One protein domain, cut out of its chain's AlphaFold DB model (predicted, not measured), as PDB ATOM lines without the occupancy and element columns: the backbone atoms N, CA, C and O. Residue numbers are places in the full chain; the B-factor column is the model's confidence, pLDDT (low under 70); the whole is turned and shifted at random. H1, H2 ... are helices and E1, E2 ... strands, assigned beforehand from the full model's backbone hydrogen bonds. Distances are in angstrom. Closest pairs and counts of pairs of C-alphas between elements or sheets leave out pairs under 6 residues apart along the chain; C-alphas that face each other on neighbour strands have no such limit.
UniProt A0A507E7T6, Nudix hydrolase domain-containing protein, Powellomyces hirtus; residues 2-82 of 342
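Overview. This is residues 2 to 82 of the 342 residues of the protein "Nudix hydrolase domain-containing protein" of Powellomyces hirtus (UniProt A0A507E7T6). With little regular structure, this is a long two-stranded ribbon, E1 with E4 and then the hairpin of E2 and E3, with one helix, H1, near the E1 and E4 part. The 81 printed residues run H1, E1, E2, E3, E4, class mixed, with 30 in named elements; both sheets are antiparallel. The whole is elongated, 45 by 29 by 23 A, and only just loose, close to compact, radius of gyration 14.3 A.

Arrangement. Start at H1, residues 14 to 26; every O i to N i+4 pair is within hydrogen-bond range. Its closest C-alphas to E4, residues 61 to 65, are Gln 15 and Phe 61, 6.6 A. Antiparallel to E4 is E1, residues 35 to 40: N 36 and O 64, 2.9 A. In the hairpin of E2, residues 44 to 46, and E3, residues 56 to 58, see N 46 and O 56, 2.7 A. E3 runs on into E4 at 31 degrees.

Along the chain. Find C-alpha 14 at (78.640, 169.280, 180.410); H1 spans 18.0 A. E1 spans 14.6 A; E4 spans 13.1 A, ending at (64.969, 154.913, 181.743).

Size, cuts and confidence. The printed part has no cut; residues 47 to 54 are under pLDDT 70.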
ATOM      1  N   ALA A   2      84.318 152.112 179.784       91.69
ATOM      2  CA  ALA A   2      83.915 153.444 180.202       91.69
ATOM      3  C   ALA A   2      82.386 153.538 180.075       91.69
ATOM      4  O   ALA A   2      81.776 152.637 179.497       91.69
ATOM      5  N   PHE A   3      81.796 154.574 180.661       95.06
ATOM      6  CA  PHE A   3      80.452 154.999 180.273       95.06
ATOM      7  C   PHE A   3      80.557 155.849 179.001       95.06
ATOM      8  O   PHE A   3      81.648 156.390 178.787       95.06
ATOM      9  N   PRO A   4      79.478 155.960 178.205       95.50
ATOM     10  CA  PRO A   4      79.461 156.857 177.061       95.50
ATOM     11  C   PRO A   4      79.776 158.293 177.470       95.50
ATOM     12  O   PRO A   4      79.428 158.710 178.584       95.50
ATOM     13  N   GLY A   5      80.448 159.030 176.592       94.88
ATOM     14  CA  GLY A   5      80.765 160.431 176.837       94.88
ATOM     15  C   GLY A   5      82.115 160.870 176.293       94.88
ATOM     16  O   GLY A   5      83.068 160.099 176.212       94.88
ATOM     17  N   GLY A   6      82.236 162.174 176.071       93.19
ATOM     18  CA  GLY A   6      83.431 162.770 175.497       93.19
ATOM     19  C   GLY A   6      83.659 164.200 175.953       93.19
ATOM     20  O   GLY A   6      83.446 164.558 177.116       93.19
ATOM     21  N   LYS A   7      84.233 165.007 175.064       94.81
ATOM     22  CA  LYS A   7      84.725 166.340 175.413       94.81
ATOM     23  C   LYS A   7      83.660 167.380 175.090       94.81
ATOM     24  O   LYS A   7      83.271 167.497 173.939       94.81
ATOM     25  N   ALA A   8      83.336 168.219 176.074       94.94
ATOM     26  CA  ALA A   8      82.468 169.367 175.855       94.94
ATOM     27  C   ALA A   8      83.011 170.325 174.776       94.94
ATOM     28  O   ALA A   8      84.178 170.755 174.813       94.94
ATOM     29  N   GLU A   9      82.148 170.673 173.830       95.69
ATOM     30  CA  GLU A   9      82.347 171.712 172.828       95.69
ATOM     31  C   GLU A   9      82.146 173.131 173.410       95.69
ATOM     32  O   GLU A   9      81.521 173.304 174.456       95.69
ATOM     33  N   PRO A  10      82.662 174.198 172.762       92.81
ATOM     34  CA  PRO A  10      82.628 175.557 173.319       92.81
ATOM     35  C   PRO A  10      81.240 176.144 173.632       92.81
ATOM     36  O   PRO A  10      81.176 177.134 174.356       92.81
ATOM     37  N   ASN A  11      80.159 175.582 173.083       93.75
ATOM     38  CA  ASN A  11      78.798 176.120 173.189       93.75
ATOM     39  C   ASN A  11      77.798 175.137 173.819       93.75
ATOM     40  O   ASN A  11      76.591 175.335 173.686       93.75
ATOM     41  N   GLU A  12      78.280 174.093 174.490       95.75
ATOM     42  CA  GLU A  12      77.430 173.125 175.180       95.75
ATOM     43  C   GLU A  12      77.746 173.072 176.679       95.75
ATOM     44  O   GLU A  12      78.850 173.384 177.130       95.75
ATOM     45  N   THR A  13      76.739 172.715 177.468       95.81
ATOM     46  CA  THR A  13      76.916 172.354 178.878       95.81
ATOM     47  C   THR A  13      77.515 170.953 178.996       95.81
ATOM     48  O   THR A  13      77.380 170.137 178.086       95.81
ATOM     49  N   ASP A  14      78.111 170.628 180.147       95.62
ATOM     50  CA  ASP A  14      78.640 169.280 180.410       95.62
ATOM     51  C   ASP A  14      77.568 168.181 180.237       95.62
ATOM     52  O   ASP A  14      77.882 167.075 179.799       95.62
ATOM     53  N   GLN A  15      76.301 168.486 180.550       96.94
ATOM     54  CA  GLN A  15      75.177 167.565 180.351       96.94
ATOM     55  C   GLN A  15      74.896 167.347 178.862       96.94
ATOM     56  O   GLN A  15      74.792 166.208 178.418       96.94
ATOM     57  N   GLN A  16      74.814 168.433 178.090       97.69
ATOM     58  CA  GLN A  16      74.583 168.368 176.644       97.69
ATOM     59  C   GLN A  16      75.703 167.608 175.929       97.69
ATOM     60  O   GLN A  16      75.418 166.833 175.023       97.69
ATOM     61  N   ALA A  17      76.950 167.759 176.385       97.69
ATOM     62  CA  ALA A  17      78.068 166.964 175.893       97.69
ATOM     63  C   ALA A  17      77.838 165.463 176.135       97.69
ATOM     64  O   ALA A  17      77.990 164.661 175.221       97.69
ATOM     65  N   ALA A  18      77.427 165.067 177.344       97.31
ATOM     66  CA  ALA A  18      77.138 163.664 177.653       97.31
ATOM     67  C   ALA A  18      75.972 163.098 176.817       97.31
ATOM     68  O   ALA A  18      76.030 161.946 176.385       97.31
ATOM     69  N   GLU A  19      74.932 163.900 176.573       98.06
ATOM     70  CA  GLU A  19      73.778 163.535 175.740       98.06
ATOM     71  C   GLU A  19      74.178 163.355 174.271       98.06
ATOM     72  O   GLU A  19      73.884 162.313 173.684       98.06
ATOM     73  N   ARG A  20      74.906 164.326 173.700       97.69
ATOM     74  CA  ARG A  20      75.422 164.276 172.325       97.69
ATOM     75  C   ARG A  20      76.309 163.053 172.108       97.69
ATOM     76  O   ARG A  20      76.065 162.278 171.191       97.69
ATOM     77  N   GLU A  21      77.291 162.847 172.979       97.62
ATOM     78  CA  GLU A  21      78.250 161.740 172.874       97.62
ATOM     79  C   GLU A  21      77.559 160.376 173.049       97.62
ATOM     80  O   GLU A  21      77.893 159.419 172.361       97.62
ATOM     81  N   SER A  22      76.526 160.275 173.898       97.19
ATOM     82  CA  SER A  22      75.726 159.042 174.013       97.19
ATOM     83  C   SER A  22      74.970 158.715 172.720       97.19
ATOM     84  O   SER A  22      74.839 157.545 172.352       97.19
ATOM     85  N   ILE A  23      74.493 159.730 171.998       96.31
ATOM     86  CA  ILE A  23      73.869 159.541 170.685       96.31
ATOM     87  C   ILE A  23      74.924 159.157 169.640       96.31
ATOM     88  O   ILE A  23      74.703 158.218 168.880       96.31
ATOM     89  N   GLU A  24      76.064 159.847 169.607       95.75
ATOM     90  CA  GLU A  24      77.133 159.622 168.623       95.75
ATOM     91  C   GLU A  24      77.792 158.242 168.767       95.75
ATOM     92  O   GLU A  24      77.957 157.529 167.776       95.75
ATOM     93  N   GLU A  25      78.127 157.837 169.993       95.56
ATOM     94  CA  GLU A  25      78.850 156.591 170.255       95.56
ATOM     95  C   GLU A  25      77.942 155.355 170.149       95.56
ATOM     96  O   GLU A  25      78.363 154.301 169.651       95.56
ATOM     97  N   ILE A  26      76.710 155.454 170.670       95.00
ATOM     98  CA  ILE A  26      75.850 154.283 170.914       95.00
ATOM     99  C   ILE A  26      74.403 154.423 170.420       95.00
ATOM    100  O   ILE A  26      73.606 153.495 170.596       95.00
ATOM    101  N   GLY A  27      74.045 155.549 169.798       95.12
ATOM    102  CA  GLY A  27      72.702 155.800 169.267       95.12
ATOM    103  C   GLY A  27      71.631 156.009 170.340       95.12
ATOM    104  O   GLY A  27      70.444 155.917 170.033       95.12
ATOM    105  N   LEU A  28      72.024 156.251 171.595       95.50
ATOM    106  CA  LEU A  28      71.099 156.367 172.720       95.50
ATOM    107  C   LEU A  28      70.694 157.826 172.947       95.50
ATOM    108  O   LEU A  28      71.464 158.608 173.502       95.50
ATOM    109  N   ASP A  29      69.466 158.176 172.562       97.00
ATOM    110  CA  ASP A  29      68.919 159.521 172.768       97.00
ATOM    111  C   ASP A  29      68.400 159.731 174.197       97.00
ATOM    112  O   ASP A  29      67.239 159.463 174.522       97.00
ATOM    113  N   LEU A  30      69.285 160.263 175.043       97.31
ATOM    114  CA  LEU A  30      69.004 160.636 176.432       97.31
ATOM    115  C   LEU A  30      68.131 161.896 176.576       97.31
ATOM    116  O   LEU A  30      67.672 162.181 177.683       97.31
ATOM    117  N   THR A  31      67.894 162.643 175.491       96.81
ATOM    118  CA  THR A  31      67.022 163.835 175.484       96.81
ATOM    119  C   THR A  31      65.557 163.488 175.215       96.81
ATOM    120  O   THR A  31      64.662 164.310 175.427       96.81
ATOM    121  N   SER A  32      65.304 162.258 174.762       96.25
ATOM    122  CA  SER A  32      63.965 161.744 174.497       96.25
ATOM    123  C   SER A  32      63.133 161.614 175.789       96.25
ATOM    124  O   SER A  32      63.681 161.433 176.878       96.25
ATOM    125  N   PRO A  33      61.787 161.638 175.704       96.44
ATOM    126  CA  PRO A  33      60.906 161.473 176.869       96.44
ATOM    127  C   PRO A  33      60.986 160.081 177.521       96.44
ATOM    128  O   PRO A  33      60.334 159.834 178.533       96.44
ATOM    129  N   GLU A  34      61.755 159.161 176.940       96.56
ATOM    130  CA  GLU A  34      62.002 157.824 177.473       96.56
ATOM    131  C   GLU A  34      63.066 157.816 178.576       96.56
ATOM    132  O   GLU A  34      63.210 156.809 179.276       96.56
ATOM    133  N   TYR A  35      63.773 158.934 178.763       97.94
ATOM    134  CA  TYR A  35      64.790 159.110 179.789       97.94
ATOM    135  C   TYR A  35      64.529 160.356 180.629       97.94
ATOM    136  O   TYR A  35      63.998 161.365 180.173       97.94
ATOM    137  N   LEU A  36      64.932 160.286 181.895       97.25
ATOM    138  CA  LEU A  36      64.896 161.401 182.828       97.25
ATOM    139  C   LEU A  36      66.281 161.603 183.434       97.25
ATOM    140  O   LEU A  36      66.791 160.712 184.116       97.25
ATOM    141  N   CYS A  37      66.870 162.782 183.239       96.88
ATOM    142  CA  CYS A  37      68.092 163.169 183.940       96.88
ATOM    143  C   CYS A  37      67.797 163.329 185.441       96.88
ATOM    144  O   CYS A  37      66.984 164.163 185.842       96.88
ATOM    145  N   LEU A  38      68.454 162.520 186.273       94.44
ATOM    146  CA  LEU A  38      68.353 162.585 187.734       94.44
ATOM    147  C   LEU A  38      69.321 163.611 188.339       94.44
ATOM    148  O   LEU A  38      69.129 164.039 189.477       94.44
ATOM    149  N   GLY A  39      70.360 163.991 187.592       92.19
ATOM    150  CA  GLY A  39      71.385 164.946 188.004       92.19
ATOM    151  C   GLY A  39      72.810 164.439 187.775       92.19
ATOM    152  O   GLY A  39      73.033 163.378 187.187       92.19
ATOM    153  N   ALA A  40      73.780 165.219 188.248       90.44
ATOM    154  CA  ALA A  40      75.203 164.913 188.144       90.44
ATOM    155  C   ALA A  40      75.748 164.242 189.417       90.44
ATOM    156  O   ALA A  40      75.304 164.558 190.525       90.44
ATOM    157  N   LEU A  41      76.741 163.356 189.275       88.56
ATOM    158  CA  LEU A  41      77.585 162.952 190.413       88.56
ATOM    159  C   LEU A  41      78.721 163.968 190.616       88.56
ATOM    160  O   LEU A  41      78.950 164.830 189.775       88.56
ATOM    161  N   ASP A  42      79.481 163.814 191.706       81.88
ATOM    162  CA  ASP A  42      80.663 164.635 191.996       81.88
ATOM    163  C   ASP A  42      81.628 164.724 190.791       81.88
ATOM    164  O   ASP A  42      82.134 163.703 190.296       81.88
ATOM    165  N   ASP A  43      81.963 165.956 190.399       86.12
ATOM    166  CA  ASP A  43      82.984 166.246 189.394       86.12
ATOM    167  C   ASP A  43      84.338 165.651 189.776       86.12
ATOM    168  O   ASP A  43      84.822 165.742 190.915       86.12
ATOM    169  N   ARG A  44      85.032 165.102 188.777       78.69
ATOM    170  CA  ARG A  44      86.351 164.500 188.971       78.69
ATOM    171  C   ARG A  44      87.419 165.231 188.193       78.69
ATOM    172  O   ARG A  44      87.573 165.090 186.984       78.69
ATOM    173  N   LYS A  45      88.275 165.921 188.937       79.50
ATOM    174  CA  LYS A  45      89.494 166.529 188.407       79.50
ATOM    175  C   LYS A  45      90.530 165.455 188.050       79.50
ATOM    176  O   LYS A  45      91.159 164.842 188.921       79.50
ATOM    177  N   VAL A  46      90.757 165.254 186.757       76.38
ATOM    178  CA  VAL A  46      91.783 164.364 186.211       76.38
ATOM    179  C   VAL A  46      93.065 165.152 185.972       76.38
ATOM    180  O   VAL A  46      93.231 165.895 185.005       76.38
ATOM    181  N   THR A  47      94.020 164.944 186.869       64.88
ATOM    182  CA  THR A  47      95.379 165.473 186.754       64.88
ATOM    183  C   THR A  47      96.336 164.342 186.362       64.88
ATOM    184  O   THR A  47      96.331 163.305 187.036       64.88
ATOM    185  N   PRO A  48      97.161 164.493 185.305       60.81
ATOM    186  CA  PRO A  48      98.203 163.527 184.978       60.81
ATOM    187  C   PRO A  48      99.223 163.432 186.105       60.81
ATOM    188  O   PRO A  48      99.570 164.440 186.714       60.81
ATOM    189  N   ALA A  49      99.806 162.250 186.296       53.44
ATOM    190  CA  ALA A  49     100.833 162.031 187.316       53.44
ATOM    191  C   ALA A  49     102.006 163.033 187.221       53.44
ATOM    192  O   ALA A  49     102.581 163.430 188.223       53.44
ATOM    193  N   ALA A  50     102.377 163.483 186.022       51.97
ATOM    194  CA  ALA A  50     103.525 164.370 185.839       51.97
ATOM    195  C   ALA A  50     103.233 165.869 186.064       51.97
ATOM    196  O   ALA A  50     104.167 166.668 185.992       51.97
ATOM    197  N   SER A  51     101.980 166.266 186.309       52.94
ATOM    198  CA  SER A  51     101.547 167.670 186.307       52.94
ATOM    199  C   SER A  51     100.766 168.021 187.572       52.94
ATOM    200  O   SER A  51     100.075 167.184 188.137       52.94
ATOM    201  N   THR A  52     100.845 169.274 188.012       59.47
ATOM    202  CA  THR A  52      99.932 169.845 189.020       59.47
ATOM    203  C   THR A  52      98.697 170.481 188.380       59.47
ATOM    204  O   THR A  52      97.697 170.718 189.057       59.47
ATOM    205  N   LYS A  53      98.741 170.733 187.067       65.81
ATOM    206  CA  LYS A  53      97.617 171.249 186.283       65.81
ATOM    207  C   LYS A  53      96.710 170.098 185.868       65.81
ATOM    208  O   LYS A  53      97.198 169.129 185.277       65.81
ATOM    209  N   ALA A  54      95.419 170.221 186.173       69.44
ATOM    210  CA  ALA A  54      94.419 169.302 185.647       69.44
ATOM    211  C   ALA A  54      94.400 169.345 184.126       69.44
ATOM    212  O   ALA A  54      94.608 170.400 183.531       69.44
ATOM    213  N   VAL A  55      94.171 168.178 183.537       78.31
ATOM    214  CA  VAL A  55      94.020 168.020 182.090       78.31
ATOM    215  C   VAL A  55      92.558 167.874 181.703       78.31
ATOM    216  O   VAL A  55      92.193 168.290 180.614       78.31
ATOM    217  N   LEU A  56      91.726 167.334 182.593       83.62
ATOM    218  CA  LEU A  56      90.302 167.136 182.352       83.62
ATOM    219  C   LEU A  56      89.527 167.287 183.668       83.62
ATOM    220  O   LEU A  56      90.049 166.962 184.739       83.62
ATOM    221  N   ILE A  57      88.293 167.773 183.582       87.88
ATOM    222  CA  ILE A  57      87.263 167.603 184.608       87.88
ATOM    223  C   ILE A  57      86.240 166.647 184.002       87.88
ATOM    224  O   ILE A  57      85.842 166.828 182.859       87.88
ATOM    225  N   LEU A  58      85.925 165.579 184.724       89.56
ATOM    226  CA  LEU A  58      84.947 164.581 184.318       89.56
ATOM    227  C   LEU A  58      83.669 164.808 185.126       89.56
ATOM    228  O   LEU A  58      83.694 164.584 186.340       89.56
ATOM    229  N   SER A  59      82.600 165.194 184.439       93.19
ATOM    230  CA  SER A  59      81.288 165.523 185.006       93.19
ATOM    231  C   SER A  59      80.280 164.435 184.596       93.19
ATOM    232  O   SER A  59      79.827 164.425 183.455       93.19
ATOM    233  N   PRO A  60      79.995 163.435 185.447       94.25
ATOM    234  CA  PRO A  60      79.088 162.338 185.100       94.25
ATOM    235  C   PRO A  60      77.620 162.688 185.365       94.25
ATOM    236  O   PRO A  60      77.287 163.205 186.429       94.25
ATOM    237  N   PHE A  61      76.731 162.284 184.461       95.62
ATOM    238  CA  PHE A  61      75.285 162.461 184.598       95.62
ATOM    239  C   PHE A  61      74.577 161.112 184.700       95.62
ATOM    240  O   PHE A  61      74.992 160.131 184.080       95.62
ATOM    241  N   VAL A  62      73.527 161.052 185.518       95.94
ATOM    242  CA  VAL A  62      72.739 159.838 185.755       95.94
ATOM    243  C   VAL A  62      71.359 160.010 185.144       95.94
ATOM    244  O   VAL A  62      70.655 160.969 185.454       95.94
ATOM    245  N   TYR A  63      70.956 159.040 184.327       96.56
ATOM    246  CA  TYR A  63      69.652 159.009 183.676       96.56
ATOM    247  C   TYR A  63      68.848 157.797 184.143       96.56
ATOM    248  O   TYR A  63      69.390 156.707 184.338       96.56
ATOM    249  N   LEU A  64      67.544 157.999 184.314       95.62
ATOM    250  CA  LEU A  64      66.558 156.953 184.550       95.62
ATOM    251  C   LEU A  64      65.829 156.646 183.245       95.62
ATOM    252  O   LEU A  64      65.235 157.545 182.657       95.62
ATOM    253  N   GLN A  65      65.823 155.383 182.831       96.38
ATOM    254  CA  GLN A  65      64.969 154.913 181.743       96.38
ATOM    255  C   GLN A  65      63.528 154.763 182.253       96.38
ATOM    256  O   GLN A  65      63.278 154.062 183.235       96.38
ATOM    257  N   LEU A  66      62.587 155.430 181.590       97.00
ATOM    258  CA  LEU A  66      61.156 155.441 181.919       97.00
ATOM    259  C   LEU A  66      60.357 154.383 181.143       97.00
ATOM    260  O   LEU A  66      59.203 154.108 181.473       97.00
ATOM    261  N   VAL A  67      60.971 153.778 180.127       95.44
ATOM    262  CA  VAL A  67      60.397 152.709 179.302       95.44
ATOM    263  C   VAL A  67      60.898 151.326 179.742       95.44
ATOM    264  O   VAL A  67      62.014 151.198 180.248       95.44
ATOM    265  N   PRO A  68      60.104 150.254 179.560       92.81
ATOM    266  CA  PRO A  68      60.453 148.920 180.056       92.81
ATOM    267  C   PRO A  68      61.597 148.242 179.290       92.81
ATOM    268  O   PRO A  68      62.222 147.327 179.822       92.81
ATOM    269  N   ALA A  69      61.866 148.667 178.055       91.06
ATOM    270  CA  ALA A  69      62.919 148.125 177.210       91.06
ATOM    271  C   ALA A  69      63.760 149.267 176.645       91.06
ATOM    272  O   ALA A  69      63.214 150.295 176.251       91.06
ATOM    273  N   THR A  70      65.077 149.078 176.621       91.38
ATOM    274  CA  THR A  70      65.989 150.037 175.999       91.38
ATOM    275  C   THR A  70      65.724 150.064 174.489       91.38
ATOM    276  O   THR A  70      65.628 148.993 173.882       91.38
ATOM    277  N   PRO A  71      65.601 151.246 173.862       89.56
ATOM    278  CA  PRO A  71      65.497 151.377 172.416       89.56
ATOM    279  C   PRO A  71      66.689 150.750 171.687       89.56
ATOM    280  O   PRO A  71      67.764 150.602 172.276       89.56
ATOM    281  N   PRO A  72      66.534 150.405 170.397       89.31
ATOM    282  CA  PRO A  72      67.627 149.866 169.599       89.31
ATOM    283  C   PRO A  72      68.860 150.775 169.625       89.31
ATOM    284  O   PRO A  72      68.773 151.959 169.309       89.31
ATOM    285  N   LEU A  73      70.011 150.199 169.970       92.62
ATOM    286  CA  LEU A  73      71.294 150.899 170.006       92.62
ATOM    287  C   LEU A  73      71.988 150.803 168.644       92.62
ATOM    288  O   LEU A  73      71.997 149.739 168.017       92.62
ATOM    289  N   ILE A  74      72.613 151.896 168.210       91.56
ATOM    290  CA  ILE A  74      73.385 151.964 166.964       91.56
ATOM    291  C   ILE A  74      74.815 152.323 167.339       91.56
ATOM    292  O   ILE A  74      75.109 153.457 167.692       91.56
ATOM    293  N   LEU A  75      75.706 151.334 167.289       93.00
ATOM    294  CA  LEU A  75      77.086 151.515 167.734       93.00
ATOM    295  C   LEU A  75      77.944 152.102 166.627       93.00
ATOM    296  O   LEU A  75      77.918 151.590 165.506       93.00
ATOM    297  N   LEU A  76      78.777 153.080 166.974       92.25
ATOM    298  CA  LEU A  76      79.863 153.537 166.119       92.25
ATOM    299  C   LEU A  76      81.058 152.570 166.257       92.25
ATOM    300  O   LEU A  76      81.769 152.614 167.263       92.25
ATOM    301  N   PRO A  77      81.319 151.675 165.282       89.00
ATOM    302  CA  PRO A  77      82.320 150.609 165.427       89.00
ATOM    303  C   PRO A  77      83.762 151.118 165.552       89.00
ATOM    304  O   PRO A  77      84.632 150.378 166.009       89.00
ATOM    305  N   GLU A  78      84.028 152.353 165.120       89.69
ATOM    306  CA  GLU A  78      85.351 152.979 165.195       89.69
ATOM    307  C   GLU A  78      85.747 153.320 166.638       89.69
ATOM    308  O   GLU A  78      86.932 153.300 166.977       89.69
ATOM    309  N   GLU A  79      84.757 153.555 167.501       87.19
ATOM    310  CA  GLU A  79      84.959 153.963 168.893       87.19
ATOM    311  C   GLU A  79      84.499 152.883 169.879       87.19
ATOM    312  O   GLU A  79      85.157 152.629 170.896       87.19
ATOM    313  N   ILE A  80      83.413 152.173 169.552       91.50
ATOM    314  CA  ILE A  80      82.734 151.243 170.452       91.50
ATOM    315  C   ILE A  80      82.817 149.807 169.935       91.50
ATOM    316  O   ILE A  80      82.135 149.395 168.999       91.50
ATOM    317  N   ALA A  81      83.612 148.988 170.628       89.12
ATOM    318  CA  ALA A  81      83.740 147.565 170.316       89.12
ATOM    319  C   ALA A  81      82.518 146.729 170.752       89.12
ATOM    320  O   ALA A  81      82.199 145.722 170.122       89.12
ATOM    321  N   SER A  82      81.868 147.095 171.863       88.12
ATOM    322  CA  SER A  82      80.722 146.366 172.433       88.12
ATOM    323  C   SER A  82      80.083 147.132 173.592       88.12
ATOM    324  O   SER A  82      80.812 147.794 174.340       88.12
TER     325      SER A  82